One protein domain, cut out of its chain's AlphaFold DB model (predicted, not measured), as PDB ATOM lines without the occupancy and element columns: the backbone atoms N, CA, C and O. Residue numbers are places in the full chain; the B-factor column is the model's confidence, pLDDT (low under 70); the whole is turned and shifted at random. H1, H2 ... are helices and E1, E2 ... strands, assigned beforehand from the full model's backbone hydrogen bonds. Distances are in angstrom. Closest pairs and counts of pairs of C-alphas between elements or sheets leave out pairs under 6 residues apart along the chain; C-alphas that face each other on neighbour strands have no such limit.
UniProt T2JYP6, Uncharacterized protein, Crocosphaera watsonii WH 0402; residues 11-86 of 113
ATOM      1  N   GLN A  11      20.992 -21.863  21.062       84.12
ATOM      2  CA  GLN A  11      21.437 -21.592  19.699       84.12
ATOM      3  C   GLN A  11      22.961 -21.421  19.634       84.12
ATOM      4  O   GLN A  11      23.617 -22.139  18.884       84.12
ATOM      5  N   THR A  12      23.542 -20.555  20.472       86.88
ATOM      6  CA  THR A  12      24.999 -20.325  20.500       86.88
ATOM      7  C   THR A  12      25.769 -21.614  20.804       86.88
ATOM      8  O   THR A  12      26.808 -21.892  20.198       86.88
ATOM      9  N   ARG A  13      25.239 -22.442  21.716       84.38
ATOM     10  CA  ARG A  13      25.763 -23.784  22.007       84.38
ATOM     11  C   ARG A  13      25.749 -24.664  20.767       84.38
ATOM     12  O   ARG A  13      26.774 -25.256  20.442       84.38
ATOM     13  N   CYS A  14      24.604 -24.745  20.092       87.88
ATOM     14  CA  CYS A  14      24.437 -25.560  18.895       87.88
ATOM     15  C   CYS A  14      25.437 -25.150  17.808       87.88
ATOM     16  O   CYS A  14      26.146 -26.003  17.281       87.88
ATOM     17  N   GLU A  15      25.558 -23.853  17.527       91.56
ATOM     18  CA  GLU A  15      26.487 -23.318  16.526       91.56
ATOM     19  C   GLU A  15      27.948 -23.618  16.888       91.56
ATOM     20  O   GLU A  15      28.716 -24.104  16.052       91.56
ATOM     21  N   THR A  16      28.328 -23.402  18.151       91.12
ATOM     22  CA  THR A  16      29.701 -23.636  18.614       91.12
ATOM     23  C   THR A  16      30.070 -25.114  18.550       91.12
ATOM     24  O   THR A  16      31.119 -25.465  18.009       91.12
ATOM     25  N   VAL A  17      29.198 -25.991  19.052       91.94
ATOM     26  CA  VAL A  17      29.401 -27.442  19.000       91.94
ATOM     27  C   VAL A  17      29.439 -27.908  17.546       91.94
ATOM     28  O   VAL A  17      30.376 -28.594  17.152       91.94
ATOM     29  N   SER A  18      28.505 -27.463  16.702       93.31
ATOM     30  CA  SER A  18      28.479 -27.812  15.274       93.31
ATOM     31  C   SER A  18      29.789 -27.456  14.569       93.31
ATOM     32  O   SER A  18      30.322 -28.262  13.804       93.31
ATOM     33  N   LYS A  19      30.368 -26.287  14.874       95.88
ATOM     34  CA  LYS A  19      31.684 -25.893  14.356       95.88
ATOM     35  C   LYS A  19      32.789 -26.854  14.806       95.88
ATOM     36  O   LYS A  19      33.609 -27.246  13.978       95.88
ATOM     37  N   LYS A  20      32.791 -27.292  16.070       95.62
ATOM     38  CA  LYS A  20      33.752 -28.288  16.580       95.62
ATOM     39  C   LYS A  20      33.636 -29.642  15.891       95.62
ATOM     40  O   LYS A  20      34.655 -30.237  15.548       95.62
ATOM     41  N   PHE A  21      32.418 -30.093  15.597       95.25
ATOM     42  CA  PHE A  21      32.209 -31.297  14.789       95.25
ATOM     43  C   PHE A  21      32.759 -31.138  13.368       95.25
ATOM     44  O   PHE A  21      33.409 -32.049  12.858       95.25
ATOM     45  N   GLN A  22      32.563 -29.977  12.734       95.25
ATOM     46  CA  GLN A  22      33.151 -29.708  11.418       95.25
ATOM     47  C   GLN A  22      34.685 -29.666  11.460       95.25
ATOM     48  O   GLN A  22      35.326 -30.184  10.550       95.25
ATOM     49  N   GLU A  23      35.285 -29.068  12.492       96.88
ATOM     50  CA  GLU A  23      36.742 -29.063  12.704       96.88
ATOM     51  C   GLU A  23      37.282 -30.497  12.823       96.88
ATOM     52  O   GLU A  23      38.202 -30.873  12.093       96.88
ATOM     53  N   ALA A  24      36.647 -31.321  13.662       95.19
ATOM     54  CA  ALA A  24      37.008 -32.722  13.853       95.19
ATOM     55  C   ALA A  24      36.828 -33.573  12.582       95.19
ATOM     56  O   ALA A  24      37.595 -34.501  12.325       95.19
ATOM     57  N   TYR A  25      35.815 -33.271  11.767       94.38
ATOM     58  CA  TYR A  25      35.629 -33.919  10.470       94.38
ATOM     59  C   TYR A  25      36.748 -33.546   9.492       94.38
ATOM     60  O   TYR A  25      37.315 -34.423   8.838       94.38
ATOM     61  N   LYS A  26      37.092 -32.252   9.411       96.38
ATOM     62  CA  LYS A  26      38.127 -31.732   8.502       96.38
ATOM     63  C   LYS A  26      39.520 -32.258   8.839       96.38
ATOM     64  O   LYS A  26      40.286 -32.537   7.926       96.38
ATOM     65  N   ASN A  27      39.846 -32.402  10.123       95.44
ATOM     66  CA  ASN A  27      41.150 -32.910  10.560       95.44
ATOM     67  C   ASN A  27      41.226 -34.447  10.653       95.44
ATOM     68  O   ASN A  27      42.232 -34.987  11.116       95.44
ATOM     69  N   GLY A  28      40.176 -35.157  10.233       93.00
ATOM     70  CA  GLY A  28      40.174 -36.615  10.143       93.00
ATOM     71  C   GLY A  28      39.978 -37.355  11.472       93.00
ATOM     72  O   GLY A  28      40.007 -38.585  11.477       93.00
ATOM     73  N   SER A  29      39.821 -36.653  12.598       93.31
ATOM     74  CA  SER A  29      39.716 -37.278  13.925       93.31
ATOM     75  C   SER A  29      38.311 -37.814  14.220       93.31
ATOM     76  O   SER A  29      38.173 -38.827  14.905       93.31
ATOM     77  N   LEU A  30      37.264 -37.197  13.655       91.75
ATOM     78  CA  LEU A  30      35.872 -37.630  13.839       91.75
ATOM     79  C   LEU A  30      35.612 -39.031  13.268       91.75
ATOM     80  O   LEU A  30      34.784 -39.774  13.785       91.75
ATOM     81  N   GLN A  31      36.343 -39.406  12.219       87.94
ATOM     82  CA  GLN A  31      36.244 -40.696  11.539       87.94
ATOM     83  C   GLN A  31      37.016 -41.815  12.261       87.94
ATOM     84  O   GLN A  31      36.978 -42.961  11.813       87.94
ATOM     85  N   LYS A  32      37.753 -41.497  13.334       91.94
ATOM     86  CA  LYS A  32      38.593 -42.451  14.068       91.94
ATOM     87  C   LYS A  32      37.917 -42.895  15.355       91.94
ATOM     88  O   LYS A  32      37.379 -43.998  15.408       91.94
ATOM     89  N   TYR A  33      37.921 -42.039  16.373       92.06
ATOM     90  CA  TYR A  33      37.386 -42.371  17.687       92.06
ATOM     91  C   TYR A  33      36.691 -41.174  18.324       92.06
ATOM     92  O   TYR A  33      37.213 -40.062  18.310       92.06
ATOM     93  N   ILE A  34      35.541 -41.440  18.948       93.38
ATOM     94  CA  ILE A  34      34.939 -40.565  19.955       93.38
ATOM     95  C   ILE A  34      35.423 -41.044  21.321       93.38
ATOM     96  O   ILE A  34      35.286 -42.222  21.657       93.38
ATOM     97  N   ALA A  35      35.976 -40.130  22.100       94.69
ATOM     98  CA  ALA A  35      36.542 -40.377  23.413       94.69
ATOM     99  C   ALA A  35      35.989 -39.374  24.434       94.69
ATOM    100  O   ALA A  35      35.151 -38.517  24.136       94.69
ATOM    101  N   HIS A  36      36.463 -39.504  25.665       94.00
ATOM    102  CA  HIS A  36      36.253 -38.513  26.702       94.00
ATOM    103  C   HIS A  36      37.582 -38.161  27.358       94.00
ATOM    104  O   HIS A  36      38.491 -38.988  27.405       94.00
ATOM    105  N   GLY A  37      37.669 -36.957  27.909       92.06
ATOM    106  CA  GLY A  37      38.872 -36.462  28.565       92.06
ATOM    107  C   GLY A  37      38.555 -35.406  29.611       92.06
ATOM    108  O   GLY A  37      37.392 -35.190  29.962       92.06
ATOM    109  N   MET A  38      39.605 -34.752  30.095       91.69
ATOM    110  CA  MET A  38      39.519 -33.627  31.019       91.69
ATOM    111  C   MET A  38      40.275 -32.443  30.422       91.69
ATOM    112  O   MET A  38      41.470 -32.545  30.168       91.69
ATOM    113  N   GLU A  39      39.598 -31.312  30.245       89.19
ATOM    114  CA  GLU A  39      40.217 -30.042  29.856       89.19
ATOM    115  C   GLU A  39      39.884 -28.991  30.909       89.19
ATOM    116  O   GLU A  39      38.728 -28.854  31.299       89.19
ATOM    117  N   ASN A  40      40.880 -28.247  31.399       87.75
ATOM    118  CA  ASN A  40      40.682 -27.201  32.414       87.75
ATOM    119  C   ASN A  40      39.855 -27.666  33.630       87.75
ATOM    120  O   ASN A  40      39.002 -26.941  34.141       87.75
ATOM    121  N   ASN A  41      40.101 -28.900  34.083       88.12
ATOM    122  CA  ASN A  41      39.382 -29.542  35.186       88.12
ATOM    123  C   ASN A  41      37.872 -29.749  34.933       88.12
ATOM    124  O   ASN A  41      37.093 -29.881  35.877       88.12
ATOM    125  N   GLN A  42      37.455 -29.790  33.666       89.62
ATOM    126  CA  GLN A  42      36.088 -30.081  33.245       89.62
ATOM    127  C   GLN A  42      36.055 -31.336  32.363       89.62
ATOM    128  O   GLN A  42      36.913 -31.491  31.491       89.62
ATOM    129  N   PRO A  43      35.077 -32.235  32.569       93.25
ATOM    130  CA  PRO A  43      34.899 -33.388  31.699       93.25
ATOM    131  C   PRO A  43      34.490 -32.945  30.293       93.25
ATOM    132  O   PRO A  43      33.635 -32.076  30.129       93.25
ATOM    133  N   VAL A  44      35.071 -33.563  29.266       94.62
ATOM    134  CA  VAL A  44      34.780 -33.256  27.857       94.62
ATOM    135  C   VAL A  44      34.481 -34.515  27.054       94.62
ATOM    136  O   VAL A  44      34.961 -35.604  27.373       94.62
ATOM    137  N   VAL A  45      33.714 -34.354  25.974       95.00
ATOM    138  CA  VAL A  45      33.665 -35.318  24.866       95.00
ATOM    139  C   VAL A  45      34.537 -34.779  23.742       95.00
ATOM    140  O   VAL A  45      34.388 -33.626  23.329       95.00
ATOM    141  N   CYS A  46      35.443 -35.613  23.249       95.69
ATOM    142  CA  CYS A  46      36.451 -35.237  22.266       95.69
ATOM    143  C   CYS A  46      36.627 -36.340  21.216       95.69
ATOM    144  O   CYS A  46      36.070 -37.433  21.340       95.69
ATOM    145  N   THR A  47      37.401 -36.062  20.176       96.25
ATOM    146  CA  THR A  47      37.891 -37.066  19.227       96.25
ATOM    147  C   THR A  47      39.333 -37.458  19.530       96.25
ATOM    148  O   THR A  47      40.073 -36.680  20.130       96.25
ATOM    149  N   ALA A  48      39.746 -38.646  19.090       95.38
ATOM    150  CA  ALA A  48      41.124 -39.126  19.192       95.38
ATOM    151  C   ALA A  48      41.526 -39.881  17.916       95.38
ATOM    152  O   ALA A  48      40.676 -40.474  17.248       95.38
ATOM    153  N   TYR A  49      42.817 -39.878  17.571       93.62
ATOM    154  CA  TYR A  49      43.319 -40.627  16.408       93.62
ATOM    155  C   TYR A  49      43.485 -42.124  16.684       93.62
ATOM    156  O   TYR A  49      43.356 -42.935  15.767       93.62
ATOM    157  N   GLU A  50      43.716 -42.487  17.941       92.06
ATOM    158  CA  GLU A  50      43.969 -43.855  18.375       92.06
ATOM    159  C   GLU A  50      43.232 -44.184  19.674       92.06
ATOM    160  O   GLU A  50      42.880 -43.309  20.472       92.06
ATOM    161  N   LYS A  51      42.972 -45.475  19.891       86.94
ATOM    162  CA  LYS A  51      42.270 -45.942  21.085       86.94
ATOM    163  C   LYS A  51      43.157 -45.748  22.317       86.94
ATOM    164  O   LYS A  51      44.193 -46.391  22.429       86.94
ATOM    165  N   GLY A  52      42.695 -44.932  23.260       84.44
ATOM    166  CA  GLY A  52      43.444 -44.603  24.476       84.44
ATOM    167  C   GLY A  52      44.463 -43.473  24.301       84.44
ATOM    168  O   GLY A  52      45.160 -43.174  25.263       84.44
ATOM    169  N   GLY A  53      44.536 -42.858  23.116       87.19
ATOM    170  CA  GLY A  53      45.334 -41.655  22.888       87.19
ATOM    171  C   GLY A  53      44.667 -40.387  23.424       87.19
ATOM    172  O   GLY A  53      43.517 -40.407  23.876       87.19
ATOM    173  N   ASP A  54      45.399 -39.279  23.337       92.00
ATOM    174  CA  ASP A  54      44.959 -37.972  23.823       92.00
ATOM    175  C   ASP A  54      43.804 -37.377  22.998       92.00
ATOM    176  O   ASP A  54      43.592 -37.704  21.823       92.00
ATOM    177  N   CYS A  55      43.063 -36.450  23.616       94.00
ATOM    178  CA  CYS A  55      42.046 -35.665  22.921       94.00
ATOM    179  C   CYS A  55      42.692 -34.782  21.841       94.00
ATOM    180  O   CYS A  55      43.549 -33.950  22.124       94.00
ATOM    181  N   VAL A  56      42.217 -34.924  20.606       95.25
ATOM    182  CA  VAL A  56      42.660 -34.148  19.437       95.25
ATOM    183  C   VAL A  56      41.748 -32.952  19.198       95.25
ATOM    184  O   VAL A  56      42.200 -31.849  18.897       95.25
ATOM    185  N   THR A  57      40.433 -33.155  19.268       95.75
ATOM    186  CA  THR A  57      39.452 -32.079  19.087       95.75
ATOM    187  C   THR A  57      38.326 -32.230  20.083       95.75
ATOM    188  O   THR A  57      37.576 -33.203  20.056       95.75
ATOM    189  N   THR A  58      38.187 -31.238  20.952       95.94
ATOM    190  CA  THR A  58      37.083 -31.185  21.906       95.94
ATOM    191  C   THR A  58      35.800 -30.763  21.209       95.94
ATOM    192  O   THR A  58      35.723 -29.700  20.591       95.94
ATOM    193  N   LEU A  59      34.792 -31.632  21.303       94.12
ATOM    194  CA  LEU A  59      33.481 -31.459  20.683       94.12
ATOM    195  C   LEU A  59      32.544 -30.681  21.602       94.12
ATOM    196  O   LEU A  59      31.852 -29.768  21.155       94.12
ATOM    197  N   MET A  60      32.527 -31.035  22.890       91.81
ATOM    198  CA  MET A  60      31.730 -30.340  23.897       91.81
ATOM    199  C   MET A  60      32.273 -30.540  25.311       91.81
ATOM    200  O   MET A  60      32.746 -31.620  25.670       91.81
ATOM    201  N   THR A  61      32.123 -29.503  26.131       90.94
ATOM    202  CA  THR A  61      32.352 -29.536  27.577       90.94
ATOM    203  C   THR A  61      31.098 -30.002  28.302       90.94
ATOM    204  O   THR A  61      29.995 -29.515  28.032       90.94
ATOM    205  N   LEU A  62      31.269 -30.920  29.241       89.94
ATOM    206  CA  LEU A  62      30.210 -31.466  30.073       89.94
ATOM    207  C   LEU A  62      30.162 -30.743  31.419       89.94
ATOM    208  O   LEU A  62      31.123 -30.096  31.839       89.94
ATOM    209  N   ARG A  63      29.032 -30.866  32.118       85.81
ATOM    210  CA  ARG A  63      28.948 -30.372  33.492       85.81
ATOM    211  C   ARG A  63      29.742 -31.304  34.413       85.81
ATOM    212  O   ARG A  63      29.855 -32.491  34.100       85.81
ATOM    213  N   PRO A  64      30.256 -30.816  35.552       85.50
ATOM    214  CA  PRO A  64      31.027 -31.646  36.480       85.50
ATOM    215  C   PRO A  64      30.294 -32.916  36.945       85.50
ATOM    216  O   PRO A  64      30.938 -33.924  37.214       85.50
ATOM    217  N   GLU A  65      28.961 -32.880  37.024       85.25
ATOM    218  CA  GLU A  65      28.123 -34.016  37.419       85.25
ATOM    219  C   GLU A  65      27.820 -35.022  36.292       85.25
ATOM    220  O   GLU A  65      27.312 -36.116  36.553       85.25
ATOM    221  N   ASP A  66      28.086 -34.669  35.033       85.88
ATOM    222  CA  ASP A  66      27.794 -35.536  33.895       85.88
ATOM    223  C   ASP A  66      28.838 -36.662  33.800       85.88
ATOM    224  O   ASP A  66      30.040 -36.432  33.888       85.88
ATOM    225  N   ASN A  67      28.395 -37.901  33.557       89.50
ATOM    226  CA  ASN A  67      29.312 -39.026  33.360       89.50
ATOM    227  C   ASN A  67      29.946 -38.972  31.948       89.50
ATOM    228  O   ASN A  67      29.233 -39.216  30.963       89.50
ATOM    229  N   PRO A  68      31.263 -38.718  31.821       89.44
ATOM    230  CA  PRO A  68      31.911 -38.493  30.530       89.44
ATOM    231  C   PRO A  68      31.875 -39.722  29.618       89.44
ATOM    232  O   PRO A  68      31.598 -39.606  28.423       89.44
ATOM    233  N   THR A  69      32.052 -40.918  30.180       91.50
ATOM    234  CA  THR A  69      31.994 -42.184  29.439       91.50
ATOM    235  C   THR A  69      30.608 -42.422  28.840       91.50
ATOM    236  O   THR A  69      30.482 -42.793  27.670       91.50
ATOM    237  N   ARG A  70      29.542 -42.172  29.611       90.44
ATOM    238  CA  ARG A  70      28.162 -42.302  29.126       90.44
ATOM    239  C   ARG A  70      27.860 -41.290  28.024       90.44
ATOM    240  O   ARG A  70      27.206 -41.654  27.050       90.44
ATOM    241  N   MET A  71      28.320 -40.049  28.165       90.12
ATOM    242  CA  MET A  71      28.087 -39.001  27.166       90.12
ATOM    243  C   MET A  71      28.831 -39.273  25.859       90.12
ATOM    244  O   MET A  71      28.223 -39.193  24.795       90.12
ATOM    245  N   ALA A  72      30.101 -39.681  25.922       90.81
ATOM    246  CA  ALA A  72      30.860 -40.068  24.734       90.81
ATOM    247  C   ALA A  72      30.198 -41.241  23.994       90.81
ATOM    248  O   ALA A  72      30.061 -41.205  22.770       90.81
ATOM    249  N   LYS A  73      29.702 -42.247  24.733       90.38
ATOM    250  CA  LYS A  73      28.942 -43.366  24.152       90.38
ATOM    251  C   LYS A  73      27.682 -42.889  23.429       90.38
ATOM    252  O   LYS A  73      27.411 -43.367  22.331       90.38
ATOM    253  N   LYS A  74      26.947 -41.947  24.023       88.25
ATOM    254  CA  LYS A  74      25.743 -41.373  23.415       88.25
ATOM    255  C   LYS A  74      26.036 -40.644  22.105       88.25
ATOM    256  O   LYS A  74      25.469 -40.949  21.058       88.25
ATOM    257  N   VAL A  75      27.012 -39.739  22.138       89.06
ATOM    258  CA  VAL A  75      27.464 -39.022  20.935       89.06
ATOM    259  C   VAL A  75      27.897 -40.009  19.852       89.06
ATOM    260  O   VAL A  75      27.465 -39.898  18.709       89.06
ATOM    261  N   SER A  76      28.687 -41.020  20.215       89.50
ATOM    262  CA  SER A  76      29.138 -42.055  19.286       89.50
ATOM    263  C   SER A  76      27.972 -42.802  18.635       89.50
ATOM    264  O   SER A  76      27.902 -42.896  17.414       89.50
ATOM    265  N   ASN A  77      27.026 -43.302  19.424       86.56
ATOM    266  CA  ASN A  77      25.846 -43.990  18.911       86.56
ATOM    267  C   ASN A  77      24.984 -43.096  18.006       86.56
ATOM    268  O   ASN A  77      24.546 -43.565  16.958       86.56
ATOM    269  N   SER A  78      24.793 -41.827  18.383       85.38
ATOM    270  CA  SER A  78      24.065 -40.838  17.578       85.38
ATOM    271  C   SER A  78      24.712 -40.660  16.201       85.38
ATOM    272  O   SER A  78      24.023 -40.684  15.185       85.38
ATOM    273  N   LEU A  79      26.046 -40.557  16.146       83.44
ATOM    274  CA  LEU A  79      26.793 -40.453  14.887       83.44
ATOM    275  C   LEU A  79      26.718 -41.729  14.040       83.44
ATOM    276  O   LEU A  79      26.698 -41.650  12.815       83.44
ATOM    277  N   TYR A  80      26.658 -42.900  14.674       80.31
ATOM    278  CA  TYR A  80      26.516 -44.186  13.984       80.31
ATOM    279  C   TYR A  80      25.063 -44.533  13.620       80.31
ATOM    280  O   TYR A  80      24.796 -45.670  13.234       80.31
ATOM    281  N   GLY A  81      24.118 -43.596  13.769       76.38
ATOM    282  CA  GLY A  81      22.703 -43.817  13.456       76.38
ATOM    283  C   GLY A  81      22.040 -44.887  14.329       76.38
ATOM    284  O   GLY A  81      21.026 -45.464  13.944       76.38
ATOM    285  N   ARG A  82      22.619 -45.196  15.494       78.00
ATOM    286  CA  ARG A  82      22.041 -46.159  16.432       78.00
ATOM    287  C   ARG A  82      20.930 -45.480  17.212       78.00
ATOM    288  O   ARG A  82      21.064 -44.321  17.598       78.00
ATOM    289  N   ALA A  83      19.860 -46.228  17.476       66.06
ATOM    290  CA  ALA A  83      18.761 -45.748  18.294       66.06
ATOM    291  C   ALA A  83      19.287 -45.324  19.670       66.06
ATOM    292  O   ALA A  83      19.715 -46.137  20.491       66.06
ATOM    293  N   GLU A  84      19.258 -44.022  19.895       62.78
ATOM    294  CA  GLU A  84      19.540 -43.396  21.166       62.78
ATOM    295  C   GLU A  84      18.198 -43.004  21.768       62.78
ATOM    296  O   GLU A  84      17.369 -42.368  21.115       62.78
ATOM    297  N   GLY A  85      17.975 -43.368  23.031       62.97
ATOM    298  CA  GLY A  85      16.962 -42.670  23.811       62.97
ATOM    299  C   GLY A  85      17.269 -41.165  23.823       62.97
ATOM    300  O   GLY A  85      18.404 -40.768  23.544       62.97
ATOM    301  N   PRO A  86      16.299 -40.319  24.180       59.41
ATOM    302  CA  PRO A  86      16.441 -38.870  24.109       59.41
ATOM    303  C   PRO A  86      17.766 -38.381  24.731       59.41
ATOM    304  O   PRO A  86      18.184 -38.872  25.800       59.41
TER     305      PRO A  86
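This is residues 11 to 86 of the 113 residues of an uncharacterized protein of Crocosphaera watsonii WH 0402 (UniProt T2JYP6). Look for a strongly twisted wall of three strands, E1 E2 E3, with two helices over one face and no named helix over the other. H2 covers E1 and E2 slantwise, while H1 packs along the edge at E3, and the two helices stay apart from each other. Along the 76 printed residues you meet H1, E1, E2, E3 and H2 in that order, and the sheet, E1 - E2 - E3, is antiparallel throughout. The class is mixed, helices and strands, and the whole is compact, with a radius of gyration of the C-alphas of 11.8 A and a rounded outline of 29 by 29 by 26 A.

Begin with H1, residues 11 to 26, which is on the sheet at a height over the sheet of 6.5 A. It lies over none of the strands, but only just: 2 of its C-alphas fall on E3, residues 57 to 61. Its closest C-alphas to E3 are those of Lys 20 and Leu 59, 5.2 A apart. Next come E1, residues 33 to 39, and E2, residues 42 to 48, a hairpin with 148 degrees between their directions; look there for N 35 and O 46, 2.8 A apart, within hydrogen-bond range. E2 and E3 form the second hairpin, at 151 degrees, with N 45 and O 60 at 2.9 A. The three strands make a meander, each the antiparallel neighbour of the one before. H2, residues 68 to 79, is on the same face as H1, at a height over the sheet of 8.5 A, and its line stands at 33 degrees to E1 on the local plane. Its closest C-alphas to E2 are those of Ala 72 and Val 45, 5.5 A apart; to E1, those of Pro 68 and His 36, 5.8 A. H1 and H2 on one face of the sheet give two layers. In both helices every O i to N i+4 pair is within hydrogen-bond range.

Find C-alpha 11 at (21.437, -21.592, 19.699); from there H1 runs 22.5 A to C-alpha 26. E1 begins at C-alpha 33, at (37.386, -42.371, 17.687), and runs 17.6 A. E2 is 17.5 A long and E3 11.4 A. H2 runs 16.6 A and ends at C-alpha 79, at (26.793, -40.453, 14.887).

The two C-alphas farthest apart are those of Gln 11 and Gly 52, 32.2 A. The printed part has no cut; the link from E1 to E2 is tight, the others are short, and no link is long. The mean pLDDT of the printed part is 89.2, and residues 83 to 86 are under 70.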